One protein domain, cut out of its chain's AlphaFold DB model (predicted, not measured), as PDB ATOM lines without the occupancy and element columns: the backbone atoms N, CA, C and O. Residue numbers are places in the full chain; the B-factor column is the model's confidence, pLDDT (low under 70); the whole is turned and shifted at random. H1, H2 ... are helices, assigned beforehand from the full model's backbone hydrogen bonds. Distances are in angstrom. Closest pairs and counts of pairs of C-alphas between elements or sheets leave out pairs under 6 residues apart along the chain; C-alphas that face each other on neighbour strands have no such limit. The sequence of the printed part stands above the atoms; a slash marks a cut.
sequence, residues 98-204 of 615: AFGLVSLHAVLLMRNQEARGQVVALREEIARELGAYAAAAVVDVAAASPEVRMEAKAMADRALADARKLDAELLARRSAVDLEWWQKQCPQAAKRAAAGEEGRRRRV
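What this domain is: This is residues 98 to 204 of the 615 residues of an uncharacterized protein of Digitaria exilis (UniProt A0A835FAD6). Two long helices, H1 and H3, make an open V: the early part of H1, residues 103 to 111, meets the middle of H3, residues 159 to 167, and from there they spread, with the short helix H2 and a loop joining the wide end. H3 runs on beyond the V as an arm, and at its end H4 turns off sharply, making a corner. The printed part has 107 residues with four named helices, H1 to H4 in chain order, and no named strand; its class is all helix. It is an extended rod, with a radius of gyration of the C-alphas of 24.2 A and spans of 71 by 29 by 22 A.

Where its parts are: H1, residues 102 to 130, begins at C-alpha 102 (191.894, 258.745, 295.215) and is 41.2 A long. H2 is residues 132 to 135. H3, residues 146 to 185, begins at C-alpha 146 (215.742, 282.247, 289.043) and is 58.2 A long. H4, residues 187 to 204, is 25.9 A long and ends at C-alpha 204 (213.956, 226.024, 295.075).

How they stand to each other: H1 touches H3, the closest C-alphas being those of Leu 104 and Asp 167, 5.6 A apart. They run opposite ways at a steep tilt of 41 degrees. H1 touches H2 with residues 123 to 127 alone; the closest C-alphas, of Ala 127 and Ala 135, are 5.0 A apart. H2 and H3 are apart. H3 and H4 are close but not clearly touching, with the C-alphas of Gln 183 and Ala 190 closest at 5.6 A; their steep tilt of 68 degrees is only just short of about perpendicular. H4 is apart from H1 and H2. In H1, H3 and H4 every O i to N i+4 pair is within hydrogen-bond range; H2 is too short for such a pair.

The domain as a whole: The C-alphas farthest apart, of Tyr 133 and Arg 203, are 74.6 A apart. The printed part has no cut and no long link. Residues 192 to 204, which belong to H4, stand free. Mean pLDDT of the printed part is 86.9; residues 197 to 204 are under 70.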
ATOM      1  N   ALA A  98     190.880 249.355 295.612       83.81
ATOM      2  CA  ALA A  98     189.818 249.998 296.380       83.81
ATOM      3  C   ALA A  98     189.741 251.504 296.084       83.81
ATOM      4  O   ALA A  98     188.658 252.023 295.827       83.81
ATOM      5  N   PHE A  99     190.887 252.193 296.074       84.75
ATOM      6  CA  PHE A  99     190.952 253.658 296.001       84.75
ATOM      7  C   PHE A  99     191.645 254.206 294.743       84.75
ATOM      8  O   PHE A  99     191.406 255.354 294.374       84.75
ATOM      9  N   GLY A 100     192.464 253.424 294.030       90.50
ATOM     10  CA  GLY A 100     193.111 253.862 292.787       90.50
ATOM     11  C   GLY A 100     193.915 255.164 292.928       90.50
ATOM     12  O   GLY A 100     194.881 255.218 293.680       90.50
ATOM     13  N   LEU A 101     193.544 256.214 292.181       90.62
ATOM     14  CA  LEU A 101     194.155 257.552 292.307       90.62
ATOM     15  C   LEU A 101     193.679 258.338 293.541       90.62
ATOM     16  O   LEU A 101     194.366 259.266 293.968       90.62
ATOM     17  N   VAL A 102     192.529 257.984 294.124       89.88
ATOM     18  CA  VAL A 102     191.894 258.745 295.215       89.88
ATOM     19  C   VAL A 102     192.760 258.737 296.478       89.88
ATOM     20  O   VAL A 102     192.796 259.735 297.195       89.88
ATOM     21  N   SER A 103     193.522 257.665 296.729       87.31
ATOM     22  CA  SER A 103     194.435 257.603 297.878       87.31
ATOM     23  C   SER A 103     195.567 258.629 297.773       87.31
ATOM     24  O   SER A 103     195.809 259.378 298.721       87.31
ATOM     25  N   LEU A 104     196.200 258.738 296.599       89.62
ATOM     26  CA  LEU A 104     197.231 259.741 296.341       89.62
ATOM     27  C   LEU A 104     196.642 261.159 296.365       89.62
ATOM     28  O   LEU A 104     197.277 262.062 296.907       89.62
ATOM     29  N   HIS A 105     195.429 261.351 295.838       90.69
ATOM     30  CA  HIS A 105     194.731 262.637 295.902       90.69
ATOM     31  C   HIS A 105     194.507 263.096 297.351       90.69
ATOM     32  O   HIS A 105     194.874 264.215 297.698       90.69
ATOM     33  N   ALA A 106     194.011 262.216 298.228       88.12
ATOM     34  CA  ALA A 106     193.817 262.527 299.646       88.12
ATOM     35  C   ALA A 106     195.131 262.907 300.358       88.12
ATOM     36  O   ALA A 106     195.163 263.858 301.142       88.12
ATOM     37  N   VAL A 107     196.240 262.222 300.048       90.56
ATOM     38  CA  VAL A 107     197.569 262.581 300.578       90.56
ATOM     39  C   VAL A 107     198.032 263.948 300.059       90.56
ATOM     40  O   VAL A 107     198.591 264.735 300.825       90.56
ATOM     41  N   LEU A 108     197.791 264.262 298.782       91.94
ATOM     42  CA  LEU A 108     198.137 265.561 298.196       91.94
ATOM     43  C   LEU A 108     197.300 266.705 298.782       91.94
ATOM     44  O   LEU A 108     197.869 267.752 299.085       91.94
ATOM     45  N   LEU A 109     195.999 266.503 299.017       92.12
ATOM     46  CA  LEU A 109     195.138 267.475 299.702       92.12
ATOM     47  C   LEU A 109     195.644 267.774 301.119       92.12
ATOM     48  O   LEU A 109     195.815 268.941 301.470       92.12
ATOM     49  N   MET A 110     195.980 266.740 301.898       90.06
ATOM     50  CA  MET A 110     196.563 266.900 303.237       90.06
ATOM     51  C   MET A 110     197.867 267.723 303.200       90.06
ATOM     52  O   MET A 110     198.052 268.633 304.008       90.06
ATOM     53  N   ARG A 111     198.758 267.460 302.231       89.69
ATOM     54  CA  ARG A 111     199.993 268.248 302.044       89.69
ATOM     55  C   ARG A 111     199.726 269.677 301.566       89.69
ATOM     56  O   ARG A 111     200.453 270.588 301.954       89.69
ATOM     57  N   ASN A 112     198.690 269.898 300.757       91.75
ATOM     58  CA  ASN A 112     198.295 271.237 300.324       91.75
ATOM     59  C   ASN A 112     197.759 272.065 301.502       91.75
ATOM     60  O   ASN A 112     198.152 273.217 301.663       91.75
ATOM     61  N   GLN A 113     196.937 271.466 302.370       91.31
ATOM     62  CA  GLN A 113     196.455 272.086 303.609       91.31
ATOM     63  C   GLN A 113     197.611 272.436 304.561       91.31
ATOM     64  O   GLN A 113     197.665 273.556 305.067       91.31
ATOM     65  N   GLU A 114     198.576 271.529 304.744       89.38
ATOM     66  CA  GLU A 114     199.799 271.778 305.525       89.38
ATOM     67  C   GLU A 114     200.588 272.983 304.976       89.38
ATOM     68  O   GLU A 114     200.921 273.903 305.727       89.38
ATOM     69  N   ALA A 115     200.811 273.039 303.658       89.31
ATOM     70  CA  ALA A 115     201.495 274.154 303.001       89.31
ATOM     71  C   ALA A 115     200.713 275.481 303.106       89.31
ATOM     72  O   ALA A 115     201.303 276.523 303.393       89.31
ATOM     73  N   ARG A 116     199.379 275.461 302.945       89.94
ATOM     74  CA  ARG A 116     198.517 276.639 303.168       89.94
ATOM     75  C   ARG A 116     198.637 277.147 304.608       89.94
ATOM     76  O   ARG A 116     198.775 278.352 304.813       89.94
ATOM     77  N   GLY A 117     198.659 276.248 305.594       93.50
ATOM     78  CA  GLY A 117     198.868 276.589 307.004       93.50
ATOM     79  C   GLY A 117     200.222 277.258 307.267       93.50
ATOM     80  O   GLY A 117     200.282 278.261 307.976       93.50
ATOM     81  N   GLN A 118     201.296 276.767 306.638       92.69
ATOM     82  CA  GLN A 118     202.627 277.387 306.714       92.69
ATOM     83  C   GLN A 118     202.635 278.807 306.123       92.69
ATOM     84  O   GLN A 118     203.200 279.715 306.729       92.69
ATOM     85  N   VAL A 119     201.962 279.033 304.987       91.62
ATOM     86  CA  VAL A 119     201.829 280.374 304.383       91.62
ATOM     87  C   VAL A 119     201.070 281.342 305.298       91.62
ATOM     88  O   VAL A 119     201.463 282.504 305.405       91.62
ATOM     89  N   VAL A 120     200.015 280.887 305.985       92.62
ATOM     90  CA  VAL A 120     199.283 281.712 306.964       92.62
ATOM     91  C   VAL A 120     200.182 282.082 308.147       92.62
ATOM     92  O   VAL A 120     200.323 283.267 308.440       92.62
ATOM     93  N   ALA A 121     200.865 281.110 308.757       95.06
ATOM     94  CA  ALA A 121     201.764 281.357 309.887       95.06
ATOM     95  C   ALA A 121     202.917 282.324 309.535       95.06
ATOM     96  O   ALA A 121     203.239 283.224 310.310       95.06
ATOM     97  N   LEU A 122     203.498 282.195 308.335       94.00
ATOM     98  CA  LEU A 122     204.524 283.119 307.837       94.00
ATOM     99  C   LEU A 122     203.968 284.529 307.584       94.00
ATOM    100  O   LEU A 122     204.648 285.516 307.857       94.00
ATOM    101  N   ARG A 123     202.723 284.662 307.106       93.38
ATOM    102  CA  ARG A 123     202.064 285.973 306.969       93.38
ATOM    103  C   ARG A 123     201.794 286.625 308.324       93.38
ATOM    104  O   ARG A 123     202.001 287.828 308.451       93.38
ATOM    105  N   GLU A 124     201.389 285.863 309.337       94.75
ATOM    106  CA  GLU A 124     201.240 286.362 310.713       94.75
ATOM    107  C   GLU A 124     202.579 286.837 311.302       94.75
ATOM    108  O   GLU A 124     202.634 287.851 311.999       94.75
ATOM    109  N   GLU A 125     203.676 286.146 310.991       96.62
ATOM    110  CA  GLU A 125     205.031 286.552 311.368       96.62
ATOM    111  C   GLU A 125     205.475 287.848 310.683       96.62
ATOM    112  O   GLU A 125     205.862 288.801 311.363       96.62
ATOM    113  N   ILE A 126     205.303 287.945 309.362       95.00
ATOM    114  CA  ILE A 126     205.549 289.181 308.606       95.00
ATOM    115  C   ILE A 126     204.685 290.331 309.151       95.00
ATOM    116  O   ILE A 126     205.174 291.451 309.294       95.00
ATOM    117  N   ALA A 127     203.424 290.074 309.515       95.56
ATOM    118  CA  ALA A 127     202.536 291.089 310.081       95.56
ATOM    119  C   ALA A 127     203.026 291.603 311.444       95.56
ATOM    120  O   ALA A 127     202.842 292.781 311.757       95.56
ATOM    121  N   ARG A 128     203.665 290.736 312.236       96.50
ATOM    122  CA  ARG A 128     204.220 291.041 313.561       96.50
ATOM    123  C   ARG A 128     205.489 291.890 313.485       96.50
ATOM    124  O   ARG A 128     205.662 292.781 314.311       96.50
ATOM    125  N   GLU A 129     206.363 291.613 312.518       96.94
ATOM    126  CA  GLU A 129     207.661 292.294 312.381       96.94
ATOM    127  C   GLU A 129     207.611 293.534 311.478       96.94
ATOM    128  O   GLU A 129     208.240 294.548 311.781       96.94
ATOM    129  N   LEU A 130     206.861 293.463 310.374       95.50
ATOM    130  CA  LEU A 130     206.834 294.470 309.302       95.50
ATOM    131  C   LEU A 130     205.463 295.156 309.144       95.50
ATOM    132  O   LEU A 130     205.322 296.090 308.354       95.50
ATOM    133  N   GLY A 131     204.459 294.731 309.917       94.00
ATOM    134  CA  GLY A 131     203.108 295.290 309.913       94.00
ATOM    135  C   GLY A 131     202.164 294.635 308.899       94.00
ATOM    136  O   GLY A 131     202.576 294.075 307.882       94.00
ATOM    137  N   ALA A 132     200.857 294.741 309.156       90.06
ATOM    138  CA  ALA A 132     199.810 294.079 308.367       90.06
ATOM    139  C   ALA A 132     199.848 294.401 306.857       90.06
ATOM    140  O   ALA A 132     199.534 293.539 306.041       90.06
ATOM    141  N   TYR A 133     200.279 295.609 306.473       91.50
ATOM    142  CA  TYR A 133     200.424 295.993 305.063       91.50
ATOM    143  C   TYR A 133     201.482 295.155 304.325       91.50
ATOM    144  O   TYR A 133     201.258 294.756 303.186       91.50
ATOM    145  N   ALA A 134     202.605 294.837 304.980       89.06
ATOM    146  CA  ALA A 134     203.648 293.996 304.395       89.06
ATOM    147  C   ALA A 134     203.184 292.536 304.239       89.06
ATOM    148  O   ALA A 134     203.490 291.896 303.238       89.06
ATOM    149  N   ALA A 135     202.398 292.024 305.193       89.00
ATOM    150  CA  ALA A 135     201.854 290.665 305.151       89.00
ATOM    151  C   ALA A 135     200.736 290.470 304.112       89.00
ATOM    152  O   ALA A 135     200.574 289.373 303.575       89.00
ATOM    153  N   ALA A 136     199.969 291.528 303.836       88.56
ATOM    154  CA  ALA A 136     198.897 291.533 302.842       88.56
ATOM    155  C   ALA A 136     199.394 291.736 301.397       88.56
ATOM    156  O   ALA A 136     198.600 291.628 300.462       88.56
ATOM    157  N   ALA A 137     200.684 292.031 301.194       89.06
ATOM    158  CA  ALA A 137     201.249 292.223 299.866       89.06
ATOM    159  C   ALA A 137     201.134 290.945 299.012       89.06
ATOM    160  O   ALA A 137     201.452 289.836 299.455       89.06
ATOM    161  N   VAL A 138     200.691 291.103 297.761       86.19
ATOM    162  CA  VAL A 138     200.645 290.005 296.789       86.19
ATOM    163  C   VAL A 138     202.076 289.623 296.412       86.19
ATOM    164  O   VAL A 138     202.866 290.470 295.998       86.19
ATOM    165  N   VAL A 139     202.410 288.342 296.561       84.44
ATOM    166  CA  VAL A 139     203.729 287.806 296.212       84.44
ATOM    167  C   VAL A 139     203.712 287.378 294.749       84.44
ATOM    168  O   VAL A 139     203.129 286.350 294.409       84.44
ATOM    169  N   ASP A 140     204.369 288.152 293.887       85.88
ATOM    170  CA  ASP A 140     204.606 287.758 292.498       85.88
ATOM    171  C   ASP A 140     205.732 286.710 292.430       85.88
ATOM    172  O   ASP A 140     206.922 287.009 292.560       85.88
ATOM    173  N   VAL A 141     205.335 285.454 292.221       82.81
ATOM    174  CA  VAL A 141     206.249 284.312 292.081       82.81
ATOM    175  C   VAL A 141     207.035 284.370 290.763       82.81
ATOM    176  O   VAL A 141     208.146 283.844 290.702       82.81
ATOM    177  N   ALA A 142     206.521 285.019 289.713       86.88
ATOM    178  CA  ALA A 142     207.212 285.157 288.431       86.88
ATOM    179  C   ALA A 142     208.339 286.203 288.493       86.88
ATOM    180  O   ALA A 142     209.401 285.987 287.901       86.88
ATOM    181  N   ALA A 143     208.149 287.278 289.266       90.12
ATOM    182  CA  ALA A 143     209.182 288.278 289.557       90.12
ATOM    183  C   ALA A 143     210.323 287.762 290.461       90.12
ATOM    184  O   ALA A 143     211.372 288.406 290.553       90.12
ATOM    185  N   ALA A 144     210.158 286.607 291.115       89.44
ATOM    186  CA  ALA A 144     211.197 286.017 291.954       89.44
ATOM    187  C   ALA A 144     212.453 285.621 291.148       89.44
ATOM    188  O   ALA A 144     212.389 285.218 289.975       89.44
ATOM    189  N   SER A 145     213.620 285.699 291.801       95.19
ATOM    190  CA  SER A 145     214.897 285.367 291.162       95.19
ATOM    191  C   SER A 145     214.899 283.918 290.638       95.19
ATOM    192  O   SER A 145     214.211 283.053 291.193       95.19
ATOM    193  N   PRO A 146     215.664 283.610 289.570       95.31
ATOM    194  CA  PRO A 146     215.742 282.247 289.043       95.31
ATOM    195  C   PRO A 146     216.177 281.223 290.099       95.31
ATOM    196  O   PRO A 146     215.683 280.101 290.096       95.31
ATOM    197  N   GLU A 147     217.054 281.624 291.020       94.69
ATOM    198  CA  GLU A 147     217.531 280.805 292.140       94.69
ATOM    199  C   GLU A 147     216.376 280.410 293.070       94.69
ATOM    200  O   GLU A 147     216.141 279.219 293.269       94.69
ATOM    201  N   VAL A 148     215.582 281.386 293.533       92.69
ATOM    202  CA  VAL A 148     214.404 281.146 294.387       92.69
ATOM    203  C   VAL A 148     213.369 280.275 293.673       92.69
ATOM    204  O   VAL A 148     212.811 279.361 294.276       92.69
ATOM    205  N   ARG A 149     213.133 280.496 292.371       92.19
ATOM    206  CA  ARG A 149     212.194 279.672 291.589       92.19
ATOM    207  C   ARG A 149     212.675 278.229 291.406       92.19
ATOM    208  O   ARG A 149     211.858 277.312 291.484       92.19
ATOM    209  N   MET A 150     213.973 278.004 291.193       93.50
ATOM    210  CA  MET A 150     214.533 276.649 291.137       93.50
ATOM    211  C   MET A 150     214.481 275.953 292.499       93.50
ATOM    212  O   MET A 150     214.144 274.771 292.556       93.50
ATOM    213  N   GLU A 151     214.767 276.667 293.587       93.50
ATOM    214  CA  GLU A 151     214.695 276.113 294.939       93.50
ATOM    215  C   GLU A 151     213.252 275.749 295.318       93.50
ATOM    216  O   GLU A 151     212.994 274.620 295.735       93.50
ATOM    217  N   ALA A 152     212.290 276.643 295.066       89.81
ATOM    218  CA  ALA A 152     210.865 276.383 295.271       89.81
ATOM    219  C   ALA A 152     210.375 275.173 294.457       89.81
ATOM    220  O   ALA A 152     209.668 274.314 294.990       89.81
ATOM    221  N   LYS A 153     210.808 275.037 293.192       92.31
ATOM    222  CA  LYS A 153     210.522 273.838 292.393       92.31
ATOM    223  C   LYS A 153     211.132 272.576 293.014       92.31
ATOM    224  O   LYS A 153     210.440 271.567 293.115       92.31
ATOM    225  N   ALA A 154     212.385 272.620 293.465       94.81
ATOM    226  CA  ALA A 154     213.033 271.475 294.102       94.81
ATOM    227  C   ALA A 154     212.353 271.068 295.426       94.81
ATOM    228  O   ALA A 154     212.273 269.875 295.733       94.81
ATOM    229  N   MET A 155     211.824 272.030 296.192       91.25
ATOM    230  CA  MET A 155     210.992 271.757 297.370       91.25
ATOM    231  C   MET A 155     209.665 271.091 296.985       91.25
ATOM    232  O   MET A 155     209.302 270.083 297.589       91.25
ATOM    233  N   ALA A 156     208.971 271.594 295.957       91.00
ATOM    234  CA  ALA A 156     207.722 271.007 295.468       91.00
ATOM    235  C   ALA A 156     207.918 269.577 294.926       91.00
ATOM    236  O   ALA A 156     207.156 268.674 295.270       91.00
ATOM    237  N   ASP A 157     208.979 269.342 294.146       93.88
ATOM    238  CA  ASP A 157     209.326 268.016 293.623       93.88
ATOM    239  C   ASP A 157     209.653 267.028 294.766       93.88
ATOM    240  O   ASP A 157     209.262 265.858 294.708       93.88
ATOM    241  N   ARG A 158     210.308 267.494 295.844       94.19
ATOM    242  CA  ARG A 158     210.552 266.696 297.061       94.19
ATOM    243  C   ARG A 158     209.255 266.387 297.810       94.19
ATOM    244  O   ARG A 158     209.014 265.225 298.120       94.19
ATOM    245  N   ALA A 159     208.396 267.381 298.031       90.94
ATOM    246  CA  ALA A 159     207.104 267.191 298.690       90.94
ATOM    247  C   ALA A 159     206.201 266.202 297.926       90.94
ATOM    248  O   ALA A 159     205.536 265.367 298.540       90.94
ATOM    249  N   LEU A 160     206.228 266.229 296.588       93.50
ATOM    250  CA  LEU A 160     205.525 265.264 295.740       93.50
ATOM    251  C   LEU A 160     206.111 263.844 295.852       93.50
ATOM    252  O   LEU A 160     205.360 262.863 295.856       93.50
ATOM    253  N   ALA A 161     207.436 263.707 295.962       94.50
ATOM    254  CA  ALA A 161     208.078 262.416 296.213       94.50
ATOM    255  C   ALA A 161     207.705 261.853 297.598       94.50
ATOM    256  O   ALA A 161     207.347 260.678 297.705       94.50
ATOM    257  N   ASP A 162     207.703 262.695 298.634       93.38
ATOM    258  CA  ASP A 162     207.299 262.321 299.994       93.38
ATOM    259  C   ASP A 162     205.802 261.966 300.078       93.38
ATOM    260  O   ASP A 162     205.432 261.015 300.767       93.38
ATOM    261  N   ALA A 163     204.936 262.661 299.331       92.31
ATOM    262  CA  ALA A 163     203.518 262.321 299.198       92.31
ATOM    263  C   ALA A 163     203.312 260.937 298.555       92.31
ATOM    264  O   ALA A 163     202.575 260.109 299.089       92.31
ATOM    265  N   ARG A 164     204.017 260.638 297.454       92.19
ATOM    266  CA  ARG A 164     203.979 259.314 296.799       92.19
ATOM    267  C   ARG A 164     204.504 258.198 297.702       92.19
ATOM    268  O   ARG A 164     203.962 257.095 297.692       92.19
ATOM    269  N   LYS A 165     205.543 258.476 298.495       94.88
ATOM    270  CA  LYS A 165     206.065 257.536 299.494       94.88
ATOM    271  C   LYS A 165     205.023 257.247 300.580       94.88
ATOM    272  O   LYS A 165     204.794 256.084 300.897       94.88
ATOM    273  N   LEU A 166     204.367 258.283 301.105       91.38
ATOM    274  CA  LEU A 166     203.323 258.138 302.121       91.38
ATOM    275  C   LEU A 166     202.098 257.371 301.593       91.38
ATOM    276  O   LEU A 166     201.601 256.488 302.286       91.38
ATOM    277  N   ASP A 167     201.650 257.634 300.361       91.81
ATOM    278  CA  ASP A 167     200.583 256.853 299.712       91.81
ATOM    279  C   ASP A 167     200.949 255.360 299.613       91.81
ATOM    280  O   ASP A 167     200.160 254.500 300.008       91.81
ATOM    281  N   ALA A 168     202.181 255.041 299.199       91.56
ATOM    282  CA  ALA A 168     202.671 253.663 299.144       91.56
ATOM    283  C   ALA A 168     202.752 252.992 300.534       91.56
ATOM    284  O   ALA A 168     202.404 251.817 300.671       91.56
ATOM    285  N   GLU A 169     203.163 253.723 301.577       92.38
ATOM    286  CA  GLU A 169     203.155 253.230 302.963       92.38
ATOM    287  C   GLU A 169     201.727 252.980 303.479       92.38
ATOM    288  O   GLU A 169     201.477 251.970 304.143       92.38
ATOM    289  N   LEU A 170     200.772 253.858 303.157       88.06
ATOM    290  CA  LEU A 170     199.364 253.691 303.528       88.06
ATOM    291  C   LEU A 170     198.719 252.517 302.776       88.06
ATOM    292  O   LEU A 170     198.013 251.723 303.397       88.06
ATOM    293  N   LEU A 171     199.007 252.350 301.482       89.81
ATOM    294  CA  LEU A 171     198.587 251.190 300.687       89.81
ATOM    295  C   LEU A 171     199.134 249.880 301.269       89.81
ATOM    296  O   LEU A 171     198.382 248.920 301.440       89.81
ATOM    297  N   ALA A 172     200.418 249.845 301.641       91.12
ATOM    298  CA  ALA A 172     201.015 248.678 302.285       91.12
ATOM    299  C   ALA A 172     200.279 248.316 303.588       91.12
ATOM    300  O   ALA A 172     199.917 247.152 303.780       91.12
ATOM    301  N   ARG A 173     199.966 249.308 304.438       89.25
ATOM    302  CA  ARG A 173     199.174 249.107 305.666       89.25
ATOM    303  C   ARG A 173     197.763 248.583 305.374       89.25
ATOM    304  O   ARG A 173     197.373 247.596 305.991       89.25
ATOM    305  N   ARG A 174     197.030 249.181 304.420       87.94
ATOM    306  CA  ARG A 174     195.696 248.703 303.988       87.94
ATOM    307  C   ARG A 174     195.755 247.236 303.551       87.94
ATOM    308  O   ARG A 174     195.066 246.398 304.121       87.94
ATOM    309  N   SER A 175     196.680 246.908 302.645       85.00
ATOM    310  CA  SER A 175     196.833 245.550 302.106       85.00
ATOM    311  C   SER A 175     197.169 244.494 303.169       85.00
ATOM    312  O   SER A 175     196.739 243.347 303.052       85.00
ATOM    313  N   ALA A 176     197.892 244.871 304.230       88.62
ATOM    314  CA  ALA A 176     198.174 243.983 305.356       88.62
ATOM    315  C   ALA A 176     196.909 243.698 306.185       88.62
ATOM    316  O   ALA A 176     196.644 242.542 306.515       88.62
ATOM    317  N   VAL A 177     196.098 244.728 306.459       87.38
ATOM    318  CA  VAL A 177     194.811 244.593 307.165       87.38
ATOM    319  C   VAL A 177     193.824 243.745 306.356       87.38
ATOM    320  O   VAL A 177     193.215 242.827 306.910       87.38
ATOM    321  N   ASP A 178     193.720 243.978 305.046       83.00
ATOM    322  CA  ASP A 178     192.864 243.197 304.143       83.00
ATOM    323  C   ASP A 178     193.291 241.724 304.085       83.00
ATOM    324  O   ASP A 178     192.456 240.815 304.133       83.00
ATOM    325  N   LEU A 179     194.604 241.467 304.031       83.81
ATOM    326  CA  LEU A 179     195.157 240.114 304.041       83.81
ATOM    327  C   LEU A 179     194.883 239.403 305.372       83.81
ATOM    328  O   LEU A 179     194.471 238.241 305.366       83.81
ATOM    329  N   GLU A 180     195.065 240.079 306.509       87.69
ATOM    330  CA  GLU A 180     194.703 239.543 307.823       87.69
ATOM    331  C   GLU A 180     193.210 239.217 307.923       87.69
ATOM    332  O   GLU A 180     192.836 238.149 308.419       87.69
ATOM    333  N   TRP A 181     192.349 240.126 307.461       88.62
ATOM    334  CA  TRP A 181     190.904 239.925 307.436       88.62
ATOM    335  C   TRP A 181     190.544 238.710 306.577       88.62
ATOM    336  O   TRP A 181     189.855 237.801 307.048       88.62
ATOM    337  N   TRP A 182     191.090 238.615 305.362       85.69
ATOM    338  CA  TRP A 182     190.856 237.485 304.463       85.69
ATOM    339  C   TRP A 182     191.338 236.156 305.060       85.69
ATOM    340  O   TRP A 182     190.622 235.153 304.996       85.69
ATOM    341  N   GLN A 183     192.511 236.130 305.702       86.69
ATOM    342  CA  GLN A 183     193.029 234.934 306.376       86.69
ATOM    343  C   GLN A 183     192.123 234.476 307.530       86.69
ATOM    344  O   GLN A 183     191.906 233.270 307.686       86.69
ATOM    345  N   LYS A 184     191.566 235.421 308.303       89.44
ATOM    346  CA  LYS A 184     190.610 235.149 309.392       89.44
ATOM    347  C   LYS A 184     189.289 234.575 308.851       89.44
ATOM    348  O   LYS A 184     188.768 233.630 309.438       89.44
ATOM    349  N   GLN A 185     188.791 235.074 307.715       86.31
ATOM    350  CA  GLN A 185     187.563 234.575 307.071       86.31
ATOM    351  C   GLN A 185     187.749 233.229 306.343       86.31
ATOM    352  O   GLN A 185     186.846 232.395 306.324       86.31
ATOM    353  N   CYS A 186     188.918 232.988 305.740       86.62
ATOM    354  CA  CYS A 186     189.190 231.829 304.878       86.62
ATOM    355  C   CYS A 186     190.350 230.933 305.383       86.62
ATOM    356  O   CYS A 186     191.273 230.614 304.620       86.62
ATOM    357  N   PRO A 187     190.313 230.418 306.631       79.62
ATOM    358  CA  PRO A 187     191.461 229.760 307.266       79.62
ATOM    359  C   PRO A 187     191.914 228.465 306.570       79.62
ATOM    360  O   PRO A 187     193.076 228.074 306.682       79.62
ATOM    361  N   GLN A 188     191.034 227.776 305.834       79.31
ATOM    362  CA  GLN A 188     191.425 226.600 305.041       79.31
ATOM    363  C   GLN A 188     192.154 226.977 303.742       79.31
ATOM    364  O   GLN A 188     193.060 226.254 303.324       79.31
ATOM    365  N   ALA A 189     191.792 228.100 303.114       75.12
ATOM    366  CA  ALA A 189     192.472 228.599 301.921       75.12
ATOM    367  C   ALA A 189     193.863 229.138 302.283       75.12
ATOM    368  O   ALA A 189     194.842 228.753 301.645       75.12
ATOM    369  N   ALA A 190     193.967 229.903 303.377       75.12
ATOM    370  CA  ALA A 190     195.238 230.376 303.924       75.12
ATOM    371  C   ALA A 190     196.217 229.220 304.222       75.12
ATOM    372  O   ALA A 190     197.365 229.245 303.782       75.12
ATOM    373  N   LYS A 191     195.748 228.137 304.868       76.38
ATOM    374  CA  LYS A 191     196.566 226.931 305.121       76.38
ATOM    375  C   LYS A 191     197.053 226.249 303.837       76.38
ATOM    376  O   LYS A 191     198.179 225.756 303.803       76.38
ATOM    377  N   ARG A 192     196.235 226.214 302.776       74.88
ATOM    378  CA  ARG A 192     196.634 225.658 301.467       74.88
ATOM    379  C   ARG A 192     197.654 226.542 300.750       74.88
ATOM    380  O   ARG A 192     198.582 225.999 300.159       74.88
ATOM    381  N   ALA A 193     197.509 227.865 300.831       74.44
ATOM    382  CA  ALA A 193     198.477 228.814 300.283       74.44
ATOM    383  C   ALA A 193     199.850 228.646 300.957       74.44
ATOM    384  O   ALA A 193     200.826 228.355 300.269       74.44
ATOM    385  N   ALA A 194     199.894 228.676 302.294       73.81
ATOM    386  CA  ALA A 194     201.121 228.474 303.066       73.81
ATOM    387  C   ALA A 194     201.796 227.117 302.771       73.81
ATOM    388  O   ALA A 194     203.007 227.053 302.579       73.81
ATOM    389  N   ALA A 195     201.023 226.029 302.653       72.56
ATOM    390  CA  ALA A 195     201.562 224.713 302.290       72.56
ATOM    391  C   ALA A 195     202.105 224.651 300.845       72.56
ATOM    392  O   ALA A 195     203.088 223.955 300.579       72.56
ATOM    393  N   GLY A 196     201.489 225.377 299.906       72.38
ATOM    394  CA  GLY A 196     201.989 225.513 298.535       72.38
ATOM    395  C   GLY A 196     203.281 226.330 298.458       72.38
ATOM    396  O   GLY A 196     204.175 226.001 297.678       72.38
ATOM    397  N   GLU A 197     203.403 227.354 299.297       62.41
ATOM    398  CA  GLU A 197     204.573 228.228 299.391       62.41
ATOM    399  C   GLU A 197     205.762 227.530 300.072       62.41
ATOM    400  O   GLU A 197     206.867 227.539 299.531       62.41
ATOM    401  N   GLU A 198     205.517 226.789 301.156       61.00
ATOM    402  CA  GLU A 198     206.448 225.824 301.766       61.00
ATOM    403  C   GLU A 198     206.950 224.805 300.721       61.00
ATOM    404  O   GLU A 198     208.154 224.586 300.567       61.00
ATOM    405  N   GLY A 199     206.036 224.225 299.933       63.62
ATOM    406  CA  GLY A 199     206.371 223.290 298.853       63.62
ATOM    407  C   GLY A 199     207.171 223.920 297.705       63.62
ATOM    408  O   GLY A 199     207.990 223.241 297.082       63.62
ATOM    409  N   ARG A 200     206.975 225.217 297.434       60.50
ATOM    410  CA  ARG A 200     207.757 225.989 296.457       60.50
ATOM    411  C   ARG A 200     209.158 226.284 296.987       60.50
ATOM    412  O   ARG A 200     210.129 226.039 296.277       60.50
ATOM    413  N   ARG A 201     209.263 226.723 298.245       57.50
ATOM    414  CA  ARG A 201     210.525 227.012 298.941       57.50
ATOM    415  C   ARG A 201     211.424 225.775 298.999       57.50
ATOM    416  O   ARG A 201     212.589 225.869 298.634       57.50
ATOM    417  N   ARG A 202     210.856 224.608 299.335       58.00
ATOM    418  CA  ARG A 202     211.563 223.311 299.328       58.00
ATOM    419  C   ARG A 202     212.045 222.875 297.944       58.00
ATOM    420  O   ARG A 202     213.066 222.201 297.850       58.00
ATOM    421  N   ARG A 203     211.317 223.232 296.879       56.31
ATOM    422  CA  ARG A 203     211.712 222.922 295.496       56.31
ATOM    423  C   ARG A 203     212.910 223.773 295.071       56.31
ATOM    424  O   ARG A 203     213.903 223.214 294.631       56.31
ATOM    425  N   VAL A 204     212.852 225.081 295.336       56.41
ATOM    426  CA  VAL A 204     213.956 226.024 295.075       56.41
ATOM    427  C   VAL A 204     215.207 225.684 295.895       56.41
ATOM    428  O   VAL A 204     216.312 225.784 295.381       56.41
TER     429      VAL A 204